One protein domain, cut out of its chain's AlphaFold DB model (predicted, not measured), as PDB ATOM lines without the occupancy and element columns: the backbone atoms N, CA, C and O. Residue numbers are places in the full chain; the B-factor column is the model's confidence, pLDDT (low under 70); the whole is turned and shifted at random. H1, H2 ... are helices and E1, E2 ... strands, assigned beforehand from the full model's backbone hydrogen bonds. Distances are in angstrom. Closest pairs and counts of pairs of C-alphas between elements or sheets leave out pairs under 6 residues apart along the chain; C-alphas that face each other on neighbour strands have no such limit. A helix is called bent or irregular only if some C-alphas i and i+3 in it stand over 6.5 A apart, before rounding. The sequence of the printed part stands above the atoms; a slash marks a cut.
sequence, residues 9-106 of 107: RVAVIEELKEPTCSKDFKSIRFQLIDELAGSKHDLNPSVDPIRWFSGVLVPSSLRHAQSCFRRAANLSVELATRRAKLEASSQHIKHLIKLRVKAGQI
ATOM      1  N   ARG A   9      34.734 -17.784 -10.478       83.88
ATOM      2  CA  ARG A   9      34.320 -19.146 -10.861       83.88
ATOM      3  C   ARG A   9      35.163 -19.680 -12.008       83.88
ATOM      4  O   ARG A   9      35.655 -18.927 -12.840       83.88
ATOM      5  N   VAL A  10      35.296 -21.000 -12.065       85.69
ATOM      6  CA  VAL A  10      35.920 -21.702 -13.190       85.69
ATOM      7  C   VAL A  10      34.835 -22.500 -13.896       85.69
ATOM      8  O   VAL A  10      34.184 -23.338 -13.275       85.69
ATOM      9  N   ALA A  11      34.636 -22.229 -15.180       86.19
ATOM     10  CA  ALA A  11      33.781 -23.026 -16.042       86.19
ATOM     11  C   ALA A  11      34.620 -24.054 -16.802       86.19
ATOM     12  O   ALA A  11      35.748 -23.776 -17.221       86.19
ATOM     13  N   VAL A  12      34.054 -25.240 -16.988       87.06
ATOM     14  CA  VAL A  12      34.621 -26.279 -17.847       87.06
ATOM     15  C   VAL A  12      33.939 -26.162 -19.202       87.06
ATOM     16  O   VAL A  12      32.723 -26.289 -19.297       87.06
ATOM     17  N   ILE A  13      34.724 -25.886 -20.235       81.88
ATOM     18  CA  ILE A  13      34.279 -25.817 -21.621       81.88
ATOM     19  C   ILE A  13      34.791 -27.056 -22.320       81.88
ATOM     20  O   ILE A  13      35.987 -27.358 -22.319       81.88
ATOM     21  N   GLU A  14      33.870 -27.776 -22.923       77.31
ATOM     22  CA  GLU A  14      34.187 -28.929 -23.734       77.31
ATOM     23  C   GLU A  14      34.222 -28.487 -25.189       77.31
ATOM     24  O   GLU A  14      33.195 -28.191 -25.793       77.31
ATOM     25  N   GLU A  15      35.425 -28.401 -25.741       67.44
ATOM     26  CA  GLU A  15      35.625 -28.049 -27.139       67.44
ATOM     27  C   GLU A  15      35.539 -29.332 -27.971       67.44
ATOM     28  O   GLU A  15      36.328 -30.272 -27.787       67.44
ATOM     29  N   LEU A  16      34.573 -29.370 -28.890       54.16
ATOM     30  CA  LEU A  16      34.492 -30.395 -29.921       54.16
ATOM     31  C   LEU A  16      35.517 -30.038 -31.002       54.16
ATOM     32  O   LEU A  16      35.359 -29.048 -31.715       54.16
ATOM     33  N   LYS A  17      36.608 -30.796 -31.101       50.47
ATOM     34  CA  LYS A  17      37.569 -30.609 -32.193       50.47
ATOM     35  C   LYS A  17      37.011 -31.278 -33.452       50.47
ATOM     36  O   LYS A  17      36.552 -32.411 -33.366       50.47
ATOM     37  N   GLU A  18      37.056 -30.577 -34.587       46.09
ATOM     38  CA  GLU A  18      36.559 -31.062 -35.884       46.09
ATOM     39  C   GLU A  18      37.049 -32.479 -36.259       46.09
ATOM     40  O   GLU A  18      38.171 -32.868 -35.899       46.09
ATOM     41  N   PRO A  19      36.222 -33.246 -37.002       42.94
ATOM     42  CA  PRO A  19      36.396 -34.675 -37.197       42.94
ATOM     43  C   PRO A  19      37.518 -34.943 -38.197       42.94
ATOM     44  O   PRO A  19      37.316 -34.991 -39.407       42.94
ATOM     45  N   THR A  20      38.724 -35.188 -37.696       44.81
ATOM     46  CA  THR A  20      39.744 -35.887 -38.481       44.81
ATOM     47  C   THR A  20      39.788 -37.334 -38.012       44.81
ATOM     48  O   THR A  20      40.251 -37.635 -36.921       44.81
ATOM     49  N   CYS A  21      39.191 -38.191 -38.847       44.53
ATOM     50  CA  CYS A  21      39.256 -39.653 -38.906       44.53
ATOM     51  C   CYS A  21      39.656 -40.383 -37.602       44.53
ATOM     52  O   CYS A  21      40.831 -40.507 -37.265       44.53
ATOM     53  N   SER A  22      38.647 -40.986 -36.962       54.16
ATOM     54  CA  SER A  22      38.692 -41.944 -35.842       54.16
ATOM     55  C   SER A  22      38.663 -41.361 -34.410       54.16
ATOM     56  O   SER A  22      39.677 -41.061 -33.796       54.16
ATOM     57  N   LYS A  23      37.433 -41.333 -33.867       54.97
ATOM     58  CA  LYS A  23      36.994 -41.070 -32.478       54.97
ATOM     59  C   LYS A  23      37.293 -39.673 -31.921       54.97
ATOM     60  O   LYS A  23      38.436 -39.266 -31.753       54.97
ATOM     61  N   ASP A  24      36.218 -38.989 -31.545       57.47
ATOM     62  CA  ASP A  24      36.222 -37.627 -31.019       57.47
ATOM     63  C   ASP A  24      36.952 -37.555 -29.672       57.47
ATOM     64  O   ASP A  24      36.434 -37.943 -28.622       57.47
ATOM     65  N   PHE A  25      38.186 -37.052 -29.680       57.94
ATOM     66  CA  PHE A  25      38.893 -36.730 -28.446       57.94
ATOM     67  C   PHE A  25      38.416 -35.372 -27.942       57.94
ATOM     68  O   PHE A  25      38.754 -34.325 -28.495       57.94
ATOM     69  N   LYS A  26      37.626 -35.403 -26.869       66.38
ATOM     70  CA  LYS A  26      37.087 -34.216 -26.201       66.38
ATOM     71  C   LYS A  26      38.231 -33.379 -25.625       66.38
ATOM     72  O   LYS A  26      38.957 -33.836 -24.742       66.38
ATOM     73  N   SER A  27      38.408 -32.154 -26.117       69.00
ATOM     74  CA  SER A  27      39.404 -31.233 -25.569       69.00
ATOM     75  C   SER A  27      38.752 -30.397 -24.476       69.00
ATOM     76  O   SER A  27      37.965 -29.498 -24.755       69.00
ATOM     77  N   ILE A  28      39.104 -30.666 -23.222       81.19
ATOM     78  CA  ILE A  28      38.618 -29.881 -22.087       81.19
ATOM     79  C   ILE A  28      39.439 -28.591 -21.978       81.19
ATOM     80  O   ILE A  28      40.673 -28.614 -21.952       81.19
ATOM     81  N   ARG A  29      38.750 -27.454 -21.894       85.25
ATOM     82  CA  ARG A  29      39.319 -26.140 -21.602       85.25
ATOM     83  C   ARG A  29      38.668 -25.585 -20.345       85.25
ATOM     84  O   ARG A  29      37.454 -25.563 -20.232       85.25
ATOM     85  N   PHE A  30      39.467 -25.071 -19.423       86.19
ATOM     86  CA  PHE A  30      38.937 -24.333 -18.285       86.19
ATOM     87  C   PHE A  30      38.921 -22.845 -18.637       86.19
ATOM     88  O   PHE A  30      39.926 -22.302 -19.104       86.19
ATOM     89  N   GLN A  31      37.784 -22.186 -18.432       86.88
ATOM     90  CA  GLN A  31      37.663 -20.739 -18.546       86.88
ATOM     91  C   GLN A  31      37.467 -20.147 -17.163       86.88
ATOM     92  O   GLN A  31      36.581 -20.553 -16.409       86.88
ATOM     93  N   LEU A  32      38.289 -19.154 -16.847       83.69
ATOM     94  CA  LEU A  32      38.072 -18.352 -15.667       83.69
ATOM     95  C   LEU A  32      36.993 -17.309 -15.950       83.69
ATOM     96  O   LEU A  32      37.119 -16.521 -16.887       83.69
ATOM     97  N   ILE A  33      35.965 -17.298 -15.111       81.81
ATOM     98  CA  ILE A  33      34.946 -16.260 -15.071       81.81
ATOM     99  C   ILE A  33      35.302 -15.354 -13.895       81.81
ATOM    100  O   ILE A  33      35.060 -15.679 -12.730       81.81
ATOM    101  N   ASP A  34      35.939 -14.236 -14.234       77.12
ATOM    102  CA  ASP A  34      36.241 -13.146 -13.315       77.12
ATOM    103  C   ASP A  34      35.245 -12.012 -13.577       77.12
ATOM    104  O   ASP A  34      35.420 -11.220 -14.505       77.12
ATOM    105  N   GLU A  35      34.184 -11.954 -12.771       72.00
ATOM    106  CA  GLU A  35      33.140 -10.925 -12.888       72.00
ATOM    107  C   GLU A  35      33.698  -9.505 -12.680       72.00
ATOM    108  O   GLU A  35      33.114  -8.542 -13.170       72.00
ATOM    109  N   LEU A  36      34.874  -9.364 -12.050       64.50
ATOM    110  CA  LEU A  36      35.574  -8.083 -11.918       64.50
ATOM    111  C   LEU A  36      36.381  -7.675 -13.157       64.50
ATOM    112  O   LEU A  36      36.788  -6.519 -13.277       64.50
ATOM    113  N   ALA A  37      36.714  -8.607 -14.053       59.84
ATOM    114  CA  ALA A  37      37.554  -8.307 -15.213       59.84
ATOM    115  C   ALA A  37      36.797  -7.563 -16.326       59.84
ATOM    116  O   ALA A  37      37.436  -6.932 -17.169       59.84
ATOM    117  N   GLY A  38      35.460  -7.627 -16.325       53.69
ATOM    118  CA  GLY A  38      34.600  -7.068 -17.372       53.69
ATOM    119  C   GLY A  38      34.439  -5.546 -17.340       53.69
ATOM    120  O   GLY A  38      34.076  -4.954 -18.352       53.69
ATOM    121  N   SER A  39      34.754  -4.890 -16.225       50.75
ATOM    122  CA  SER A  39      34.432  -3.481 -16.036       50.75
ATOM    123  C   SER A  39      35.674  -2.647 -15.747       50.75
ATOM    124  O   SER A  39      36.065  -2.446 -14.597       50.75
ATOM    125  N   LYS A  40      36.295  -2.089 -16.790       52.03
ATOM    126  CA  LYS A  40      37.362  -1.091 -16.588       52.03
ATOM    127  C   LYS A  40      36.847   0.227 -15.982       52.03
ATOM    128  O   LYS A  40      37.663   1.044 -15.571       52.03
ATOM    129  N   HIS A  41      35.523   0.413 -15.895       48.03
ATOM    130  CA  HIS A  41      34.886   1.659 -15.459       48.03
ATOM    131  C   HIS A  41      33.622   1.500 -14.599       48.03
ATOM    132  O   HIS A  41      32.962   2.507 -14.343       48.03
ATOM    133  N   ASP A  42      33.277   0.306 -14.102       51.59
ATOM    134  CA  ASP A  42      32.104   0.212 -13.225       51.59
ATOM    135  C   ASP A  42      32.459   0.777 -11.852       51.59
ATOM    136  O   ASP A  42      33.086   0.143 -11.008       51.59
ATOM    137  N   LEU A  43      32.010   2.010 -11.628       55.31
ATOM    138  CA  LEU A  43      32.064   2.733 -10.356       55.31
ATOM    139  C   LEU A  43      31.227   2.056  -9.256       55.31
ATOM    140  O   LEU A  43      31.174   2.554  -8.131       55.31
ATOM    141  N   ASN A  44      30.567   0.939  -9.569       59.97
ATOM    142  CA  ASN A  44      29.686   0.222  -8.671       59.97
ATOM    143  C   ASN A  44      30.504  -0.508  -7.591       59.97
ATOM    144  O   ASN A  44      31.142  -1.522  -7.885       59.97
ATOM    145  N   PRO A  45      30.428  -0.083  -6.313       59.31
ATOM    146  CA  PRO A  45      31.116  -0.764  -5.216       59.31
ATOM    147  C   PRO A  45      30.610  -2.200  -5.024       59.31
ATOM    148  O   PRO A  45      31.298  -3.004  -4.419       59.31
ATOM    149  N   SER A  46      29.447  -2.560  -5.581       62.72
ATOM    150  CA  SER A  46      28.938  -3.939  -5.587       62.72
ATOM    151  C   SER A  46      29.843  -4.923  -6.342       62.72
ATOM    152  O   SER A  46      29.754  -6.117  -6.074       62.72
ATOM    153  N   VAL A  47      30.673  -4.446  -7.278       65.94
ATOM    154  CA  VAL A  47      31.449  -5.294  -8.201       65.94
ATOM    155  C   VAL A  47      32.869  -5.547  -7.693       65.94
ATOM    156  O   VAL A  47      33.387  -6.640  -7.886       65.94
ATOM    157  N   ASP A  48      33.487  -4.584  -7.001       74.94
ATOM    158  CA  ASP A  48      34.842  -4.742  -6.460       74.94
ATOM    159  C   ASP A  48      34.846  -4.911  -4.932       74.94
ATOM    160  O   ASP A  48      34.568  -3.943  -4.220       74.94
ATOM    161  N   PRO A  49      35.224  -6.095  -4.401       76.56
ATOM    162  CA  PRO A  49      35.340  -6.343  -2.970       76.56
ATOM    163  C   PRO A  49      36.237  -5.353  -2.237       76.56
ATOM    164  O   PRO A  49      35.998  -5.058  -1.070       76.56
ATOM    165  N   ILE A  50      37.250  -4.787  -2.900       76.94
ATOM    166  CA  ILE A  50      38.093  -3.765  -2.273       76.94
ATOM    167  C   ILE A  50      37.357  -2.440  -2.074       76.94
ATOM    168  O   ILE A  50      37.698  -1.668  -1.180       76.94
ATOM    169  N   ARG A  51      36.309  -2.173  -2.851       75.38
ATOM    170  CA  ARG A  51      35.476  -0.977  -2.711       75.38
ATOM    171  C   ARG A  51      34.381  -1.139  -1.651       75.38
ATOM    172  O   ARG A  51      33.782  -0.131  -1.286       75.38
ATOM    173  N   TRP A  52      34.170  -2.345  -1.104       76.44
ATOM    174  CA  TRP A  52      33.267  -2.583   0.039       76.44
ATOM    175  C   TRP A  52      33.744  -1.907   1.325       76.44
ATOM    176  O   TRP A  52      32.936  -1.584   2.188       76.44
ATOM    177  N   PHE A  53      35.042  -1.627   1.439       75.44
ATOM    178  CA  PHE A  53      35.632  -0.927   2.580       75.44
ATOM    179  C   PHE A  53      35.424   0.602   2.529       75.44
ATOM    180  O   PHE A  53      36.239   1.362   3.051       75.44
ATOM    181  N   SER A  54      34.363   1.084   1.870       64.88
ATOM    182  CA  SER A  54      34.082   2.512   1.686       64.88
ATOM    183  C   SER A  54      34.062   3.259   3.026       64.88
ATOM    184  O   SER A  54      33.215   2.984   3.871       64.88
ATOM    185  N   GLY A  55      34.992   4.204   3.203       69.88
ATOM    186  CA  GLY A  55      35.175   4.983   4.437       69.88
ATOM    187  C   GLY A  55      36.474   4.678   5.192       69.88
ATOM    188  O   GLY A  55      36.891   5.480   6.021       69.88
ATOM    189  N   VAL A  56      37.160   3.578   4.864       77.00
ATOM    190  CA  VAL A  56      38.475   3.228   5.422       77.00
ATOM    191  C   VAL A  56      39.503   3.186   4.295       77.00
ATOM    192  O   VAL A  56      39.262   2.618   3.228       77.00
ATOM    193  N   LEU A  57      40.670   3.802   4.505       79.38
ATOM    194  CA  LEU A  57      41.776   3.725   3.553       79.38
ATOM    195  C   LEU A  57      42.226   2.262   3.425       79.38
ATOM    196  O   LEU A  57      42.849   1.719   4.333       79.38
ATOM    197  N   VAL A  58      41.924   1.623   2.292       81.12
ATOM    198  CA  VAL A  58      42.306   0.224   2.059       81.12
ATOM    199  C   VAL A  58      43.833   0.098   2.015       81.12
ATOM    200  O   VAL A  58      44.470   0.745   1.168       81.12
ATOM    201  N   PRO A  59      44.442  -0.759   2.859       87.38
ATOM    202  CA  PRO A  59      45.877  -0.996   2.829       87.38
ATOM    203  C   PRO A  59      46.358  -1.389   1.427       87.38
ATOM    204  O   PRO A  59      45.714  -2.164   0.712       87.38
ATOM    205  N   SER A  60      47.504  -0.852   1.006       85.88
ATOM    206  CA  SER A  60      48.130  -1.198  -0.279       85.88
ATOM    207  C   SER A  60      48.422  -2.698  -0.392       85.88
ATOM    208  O   SER A  60      48.264  -3.271  -1.468       85.88
ATOM    209  N   SER A  61      48.754  -3.345   0.727       89.88
ATOM    210  CA  SER A  61      48.953  -4.793   0.831       89.88
ATOM    211  C   SER A  61      47.713  -5.592   0.429       89.88
ATOM    212  O   SER A  61      47.848  -6.579  -0.289       89.88
ATOM    213  N   LEU A  62      46.507  -5.154   0.807       87.06
ATOM    214  CA  LEU A  62      45.266  -5.844   0.447       87.06
ATOM    215  C   LEU A  62      44.974  -5.722  -1.055       87.06
ATOM    216  O   LEU A  62      44.636  -6.711  -1.704       87.06
ATOM    217  N   ARG A  63      45.194  -4.529  -1.628       84.38
ATOM    218  CA  ARG A  63      45.115  -4.289  -3.084       84.38
ATOM    219  C   ARG A  63      46.089  -5.159  -3.859       84.38
ATOM    220  O   ARG A  63      45.726  -5.763  -4.869       84.38
ATOM    221  N   HIS A  64      47.313  -5.257  -3.358       88.19
ATOM    222  CA  HIS A  64      48.323  -6.117  -3.944       88.19
ATOM    223  C   HIS A  64      47.931  -7.597  -3.844       88.19
ATOM    224  O   HIS A  64      47.957  -8.296  -4.853       88.19
ATOM    225  N   ALA A  65      47.475  -8.057  -2.677       90.19
ATOM    226  CA  ALA A  65      47.037  -9.432  -2.462       90.19
ATOM    227  C   ALA A  65      45.879  -9.829  -3.394       90.19
ATOM    228  O   ALA A  65      45.933 -10.899  -3.999       90.19
ATOM    229  N   GLN A  66      44.880  -8.959  -3.590       86.50
ATOM    230  CA  GLN A  66      43.788  -9.197  -4.545       86.50
ATOM    231  C   GLN A  66      44.319  -9.330  -5.982       86.50
ATOM    232  O   GLN A  66      43.926 -10.246  -6.707       86.50
ATOM    233  N   SER A  67      45.237  -8.451  -6.400       85.50
ATOM    234  CA  SER A  67      45.864  -8.520  -7.728       85.50
ATOM    235  C   SER A  67      46.661  -9.817  -7.921       85.50
ATOM    236  O   SER A  67      46.485 -10.520  -8.922       85.50
ATOM    237  N   CYS A  68      47.483 -10.183  -6.934       91.38
ATOM    238  CA  CYS A  68      48.244 -11.427  -6.922       91.38
ATOM    239  C   CYS A  68      47.331 -12.651  -6.986       91.38
ATOM    240  O   CYS A  68      47.579 -13.546  -7.791       91.38
ATOM    241  N   PHE A  69      46.254 -12.673  -6.198       89.75
ATOM    242  CA  PHE A  69      45.274 -13.754  -6.200       89.75
ATOM    243  C   PHE A  69      44.625 -13.926  -7.579       89.75
ATOM    244  O   PHE A  69      44.630 -15.028  -8.127       89.75
ATOM    245  N   ARG A  70      44.154 -12.832  -8.199       86.69
ATOM    246  CA  ARG A  70      43.569 -12.866  -9.553       86.69
ATOM    247  C   ARG A  70      44.548 -13.420 -10.584       86.69
ATOM    248  O   ARG A  70      44.171 -14.234 -11.428       86.69
ATOM    249  N   ARG A  71      45.817 -13.013 -10.518       89.94
ATOM    250  CA  ARG A  71      46.862 -13.527 -11.414       89.94
ATOM    251  C   ARG A  71      47.140 -15.010 -11.168       89.94
ATOM    252  O   ARG A  71      47.192 -15.778 -12.125       89.94
ATOM    253  N   ALA A  72      47.299 -15.418  -9.910       93.62
ATOM    254  CA  ALA A  72      47.567 -16.806  -9.541       93.62
ATOM    255  C   ALA A  72      46.447 -17.742 -10.004       93.62
ATOM    256  O   ALA A  72      46.701 -18.827 -10.532       93.62
ATOM    257  N   ALA A  73      45.202 -17.302  -9.871       90.69
ATOM    258  CA  ALA A  73      44.058 -18.091 -10.271       90.69
ATOM    259  C   ALA A  73      43.903 -18.194 -11.802       90.69
ATOM    260  O   ALA A  73      43.642 -19.284 -12.307       90.69
ATOM    261  N   ASN A  74      44.182 -17.121 -12.556       89.88
ATOM    262  CA  ASN A  74      44.299 -17.188 -14.022       89.88
ATOM    263  C   ASN A  74      45.350 -18.214 -14.470       89.88
ATOM    264  O   ASN A  74      45.069 -19.075 -15.303       89.88
ATOM    265  N   LEU A  75      46.544 -18.164 -13.873       93.44
ATOM    266  CA  LEU A  75      47.619 -19.110 -14.179       93.44
ATOM    267  C   LEU A  75      47.234 -20.552 -13.827       93.44
ATOM    268  O   LEU A  75      47.550 -21.475 -14.571       93.44
ATOM    269  N   SER A  76      46.516 -20.749 -12.719       94.69
ATOM    270  CA  SER A  76      46.038 -22.070 -12.292       94.69
ATOM    271  C   SER A  76      45.053 -22.671 -13.298       94.69
ATOM    272  O   SER A  76      45.151 -23.851 -13.632       94.69
ATOM    273  N   VAL A  77      44.147 -21.851 -13.834       92.19
ATOM    274  CA  VAL A  77      43.190 -22.249 -14.880       92.19
ATOM    275  C   VAL A  77      43.899 -22.577 -16.196       92.19
ATOM    276  O   VAL A  77      43.576 -23.574 -16.852       92.19
ATOM    277  N   GLU A  78      44.903 -21.788 -16.576       90.50
ATOM    278  CA  GLU A  78      45.712 -22.066 -17.763       90.50
ATOM    279  C   GLU A  78      46.503 -23.375 -17.614       90.50
ATOM    280  O   GLU A  78      46.512 -24.211 -18.523       90.50
ATOM    281  N   LEU A  79      47.115 -23.599 -16.450       94.62
ATOM    282  CA  LEU A  79      47.834 -24.831 -16.139       94.62
ATOM    283  C   LEU A  79      46.903 -26.048 -16.175       94.62
ATOM    284  O   LEU A  79      47.246 -27.054 -16.796       94.62
ATOM    285  N   ALA A  80      45.728 -25.955 -15.549       91.75
ATOM    286  CA  ALA A  80      44.715 -27.009 -15.577       91.75
ATOM    287  C   ALA A  80      44.295 -27.339 -17.017       91.75
ATOM    288  O   ALA A  80      44.239 -28.509 -17.394       91.75
ATOM    289  N   THR A  81      44.109 -26.317 -17.857       90.25
ATOM    290  CA  THR A  81      43.795 -26.492 -19.285       90.25
ATOM    291  C   THR A  81      44.912 -27.216 -20.023       90.25
ATOM    292  O   THR A  81      44.658 -28.151 -20.784       90.25
ATOM    293  N   ARG A  82      46.168 -26.815 -19.803       90.88
ATOM    294  CA  ARG A  82      47.326 -27.478 -20.416       90.88
ATOM    295  C   ARG A  82      47.440 -28.934 -19.957       90.88
ATOM    296  O   ARG A  82      47.700 -29.803 -20.787       90.88
ATOM    297  N   ARG A  83      47.195 -29.213 -18.671       92.00
ATOM    298  CA  ARG A  83      47.195 -30.578 -18.125       92.00
ATOM    299  C   ARG A  83      46.118 -31.453 -18.753       92.00
ATOM    300  O   ARG A  83      46.448 -32.543 -19.203       92.00
ATOM    301  N   ALA A  84      44.886 -30.961 -18.864       89.56
ATOM    302  CA  ALA A  84      43.805 -31.718 -19.490       89.56
ATOM    303  C   ALA A  84      44.111 -32.067 -20.957       89.56
ATOM    304  O   ALA A  84      43.909 -33.202 -21.383       89.56
ATOM    305  N   LYS A  85      44.682 -31.126 -21.724       88.38
ATOM    306  CA  LYS A  85      45.110 -31.381 -23.113       88.38
ATOM    307  C   LYS A  85      46.211 -32.438 -23.207       88.38
ATOM    308  O   LYS A  85      46.163 -33.302 -24.084       88.38
ATOM    309  N   LEU A  86      47.202 -32.372 -22.317       91.00
ATOM    310  CA  LEU A  86      48.300 -33.338 -22.273       91.00
ATOM    311  C   LEU A  86      47.799 -34.740 -21.912       91.00
ATOM    312  O   LEU A  86      48.191 -35.719 -22.546       91.00
ATOM    313  N   GLU A  87      46.902 -34.836 -20.934       90.62
ATOM    314  CA  GLU A  87      46.296 -36.102 -20.536       90.62
ATOM    315  C   GLU A  87      45.479 -36.722 -21.676       90.62
ATOM    316  O   GLU A  87      45.700 -37.886 -22.016       90.62
ATOM    317  N   ALA A  88      44.618 -35.938 -22.332       87.38
ATOM    318  CA  ALA A  88      43.830 -36.395 -23.477       87.38
ATOM    319  C   ALA A  88      44.722 -36.916 -24.619       87.38
ATOM    320  O   ALA A  88      44.474 -37.988 -25.173       87.38
ATOM    321  N   SER A  89      45.811 -36.205 -24.937       88.44
ATOM    322  CA  SER A  89      46.781 -36.645 -25.947       88.44
ATOM    323  C   SER A  89      47.509 -37.933 -25.539       88.44
ATOM    324  O   SER A  89      47.645 -38.849 -26.353       88.44
ATOM    325  N   SER A  90      47.920 -38.058 -24.274       90.62
ATOM    326  CA  SER A  90      48.554 -39.278 -23.760       90.62
ATOM    327  C   SER A  90      47.618 -40.486 -23.854       90.62
ATOM    328  O   SER A  90      48.031 -41.566 -24.286       90.62
ATOM    329  N   GLN A  91      46.344 -40.311 -23.494       89.19
ATOM    330  CA  GLN A  91      45.326 -41.354 -23.610       89.19
ATOM    331  C   GLN A  91      45.078 -41.744 -25.073       89.19
ATOM    332  O   GLN A  91      44.998 -42.938 -25.372       89.19
ATOM    333  N   HIS A  92      45.038 -40.770 -25.988       87.31
ATOM    334  CA  HIS A  92      44.911 -41.021 -27.422       87.31
ATOM    335  C   HIS A  92      46.065 -41.884 -27.945       87.31
ATOM    336  O   HIS A  92      45.836 -42.943 -28.530       87.31
ATOM    337  N   ILE A  93      47.312 -41.504 -27.660       90.31
ATOM    338  CA  ILE A  93      48.490 -42.263 -28.099       90.31
ATOM    339  C   ILE A  93      48.457 -43.690 -27.535       90.31
ATOM    340  O   ILE A  93      48.651 -44.654 -28.275       90.31
ATOM    341  N   LYS A  94      48.136 -43.853 -26.244       90.88
ATOM    342  CA  LYS A  94      47.976 -45.180 -25.622       90.88
ATOM    343  C   LYS A  94      46.897 -46.013 -26.318       90.88
ATOM    344  O   LYS A  94      47.073 -47.222 -26.465       90.88
ATOM    345  N   HIS A  95      45.793 -45.399 -26.742       89.38
ATOM    346  CA  HIS A  95      44.738 -46.086 -27.484       89.38
ATOM    347  C   HIS A  95      45.231 -46.574 -28.851       89.38
ATOM    348  O   HIS A  95      45.064 -47.751 -29.166       89.38
ATOM    349  N   LEU A  96      45.897 -45.712 -29.623       89.25
ATOM    350  CA  LEU A  96      46.444 -46.070 -30.936       89.25
ATOM    351  C   LEU A  96      47.479 -47.196 -30.841       89.25
ATOM    352  O   LEU A  96      47.447 -48.133 -31.636       89.25
ATOM    353  N   ILE A  97      48.353 -47.152 -29.831       91.88
ATOM    354  CA  ILE A  97      49.325 -48.223 -29.576       91.88
ATOM    355  C   ILE A  97      48.602 -49.549 -29.306       91.88
ATOM    356  O   ILE A  97      48.960 -50.563 -29.900       91.88
ATOM    357  N   LYS A  98      47.553 -49.551 -28.469       91.19
ATOM    358  CA  LYS A  98      46.753 -50.761 -28.197       91.19
ATOM    359  C   LYS A  98      46.092 -51.315 -29.460       91.19
ATOM    360  O   LYS A  98      46.098 -52.528 -29.654       91.19
ATOM    361  N   LEU A  99      45.543 -50.452 -30.317       90.81
ATOM    362  CA  LEU A  99      44.944 -50.872 -31.588       90.81
ATOM    363  C   LEU A  99      45.983 -51.506 -32.517       90.81
ATOM    364  O   LEU A  99      45.728 -52.572 -33.072       90.81
ATOM    365  N   ARG A 100      47.168 -50.896 -32.635       89.38
ATOM    366  CA  ARG A 100      48.263 -51.435 -33.452       89.38
ATOM    367  C   ARG A 100      48.754 -52.788 -32.938       89.38
ATOM    368  O   ARG A 100      48.935 -53.701 -33.734       89.38
ATOM    369  N   VAL A 101      48.939 -52.938 -31.624       91.00
ATOM    370  CA  VAL A 101      49.343 -54.220 -31.016       91.00
ATOM    371  C   VAL A 101      48.301 -55.306 -31.285       91.00
ATOM    372  O   VAL A 101      48.664 -56.405 -31.685       91.00
ATOM    373  N   LYS A 102      47.007 -54.986 -31.141       88.81
ATOM    374  CA  LYS A 102      45.922 -55.932 -31.426       88.81
ATOM    375  C   LYS A 102      45.888 -56.352 -32.901       88.81
ATOM    376  O   LYS A 102      45.637 -57.516 -33.183       88.81
ATOM    377  N   ALA A 103      46.144 -55.429 -33.828       83.44
ATOM    378  CA  ALA A 103      46.189 -55.732 -35.258       83.44
ATOM    379  C   ALA A 103      47.374 -56.642 -35.636       83.44
ATOM    380  O   ALA A 103      47.214 -57.522 -36.471       83.44
ATOM    381  N   GLY A 104      48.534 -56.471 -34.991       78.38
ATOM    382  CA  GLY A 104      49.719 -57.311 -35.218       78.38
ATOM    383  C   GLY A 104      49.696 -58.682 -34.531       78.38
ATOM    384  O   GLY A 104      50.610 -59.464 -34.742       78.38
ATOM    385  N   GLN A 105      48.688 -58.978 -33.703       59.94
ATOM    386  CA  GLN A 105      48.501 -60.286 -33.052       59.94
ATOM    387  C   GLN A 105      47.626 -61.261 -33.861       59.94
ATOM    388  O   GLN A 105      47.442 -62.396 -33.433       59.94
ATOM    389  N   ILE A 106      47.048 -60.818 -34.984       55.47
ATOM    390  CA  ILE A 106      46.127 -61.610 -35.827       55.47
ATOM    391  C   ILE A 106      46.837 -62.163 -37.086       55.47
ATOM    392  O   ILE A 106      46.249 -62.922 -37.849       55.47
TER     393      ILE A 106
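AT A GLANCE: This is residues 9 to 106 of the 107 residues of the protein "SJCHGC01626 protein" of Schistosoma japonicum (UniProt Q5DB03). One long helix, H2, makes the long axis, and a two-stranded hairpin, E1 and E2, runs beside part of it, with E2 the strand nearer to the helix. Near the first residues of H2 the chain folds back through the short helix H1 and a loop of residues 35 to 48, while residues 93 to 106, of which 93 to 104 belong to H2, stick out free at the other end. The printed part has 98 residues with two named strands and two named helices, in the order E1, E2, H1, H2; the sheet is antiparallel, of order E1 - E2, and the class is mixed, helices and strands. The whole is extended, a rod in outline, with a radius of gyration of the C-alphas of 22.0 A and spans of 79 by 24 by 14 A.

IN THESE COORDINATES: E1 is residues 9 to 15, 18.6 A from first to last C-alpha, and begins at C-alpha 9 at (34.320, -19.146, -10.861). E2 is residues 27 to 34, 22.1 A long. H1 is residues 49 to 53, 7.8 A long; it is neither bent nor irregular, but only just: C-alphas 50 and 53 are 6.1 A apart. H2 is residues 60 to 104, 66.1 A long and not bent, from C-alpha 60 at (48.130, -1.198, -0.279) to C-alpha 104 at (49.719, -57.311, -35.218).

HOW THE PARTS SIT: E1 and E2 form a hairpin of antiparallel neighbour strands, with 151 degrees between their directions. C-alphas 10 and 32 face each other at 4.7 A. N 13 and O 29, 2.7 A, and N 33 and O 9, 2.8 A, are within hydrogen-bond range. E2 and H2 have 16 pairs of C-alphas within 8 A, the closest those of Arg 29 and Thr 81, 5.1 A apart. E1 and H2 have 1 such pair, Val 10 and Val 77, at 7.5 A. H1 and H2 are close but not clearly touching, with 2 pairs of C-alphas within 8 A; the closest are those of Ile 50 and Arg 63, 7.1 A apart. E1 and H1 are apart. In H2 every O i to N i+4 pair is within hydrogen-bond range; in H1 0 of 1 is, beside 1 of 2 O i to N i+3 pairs.

THE WHOLE: The two C-alphas farthest apart are those of Gly 55 and Ile 106, 78.6 A. The printed part has no cut. The links E1 to E2, 11 residues, and E2 to H1, 14 residues, are long; H1 to H2, 6 residues, is short. The mean pLDDT of the printed part is 77.6, and 29 residues are under 70: residues 15 to 27, 36 to 47, 54 to 55 and 105 to 106.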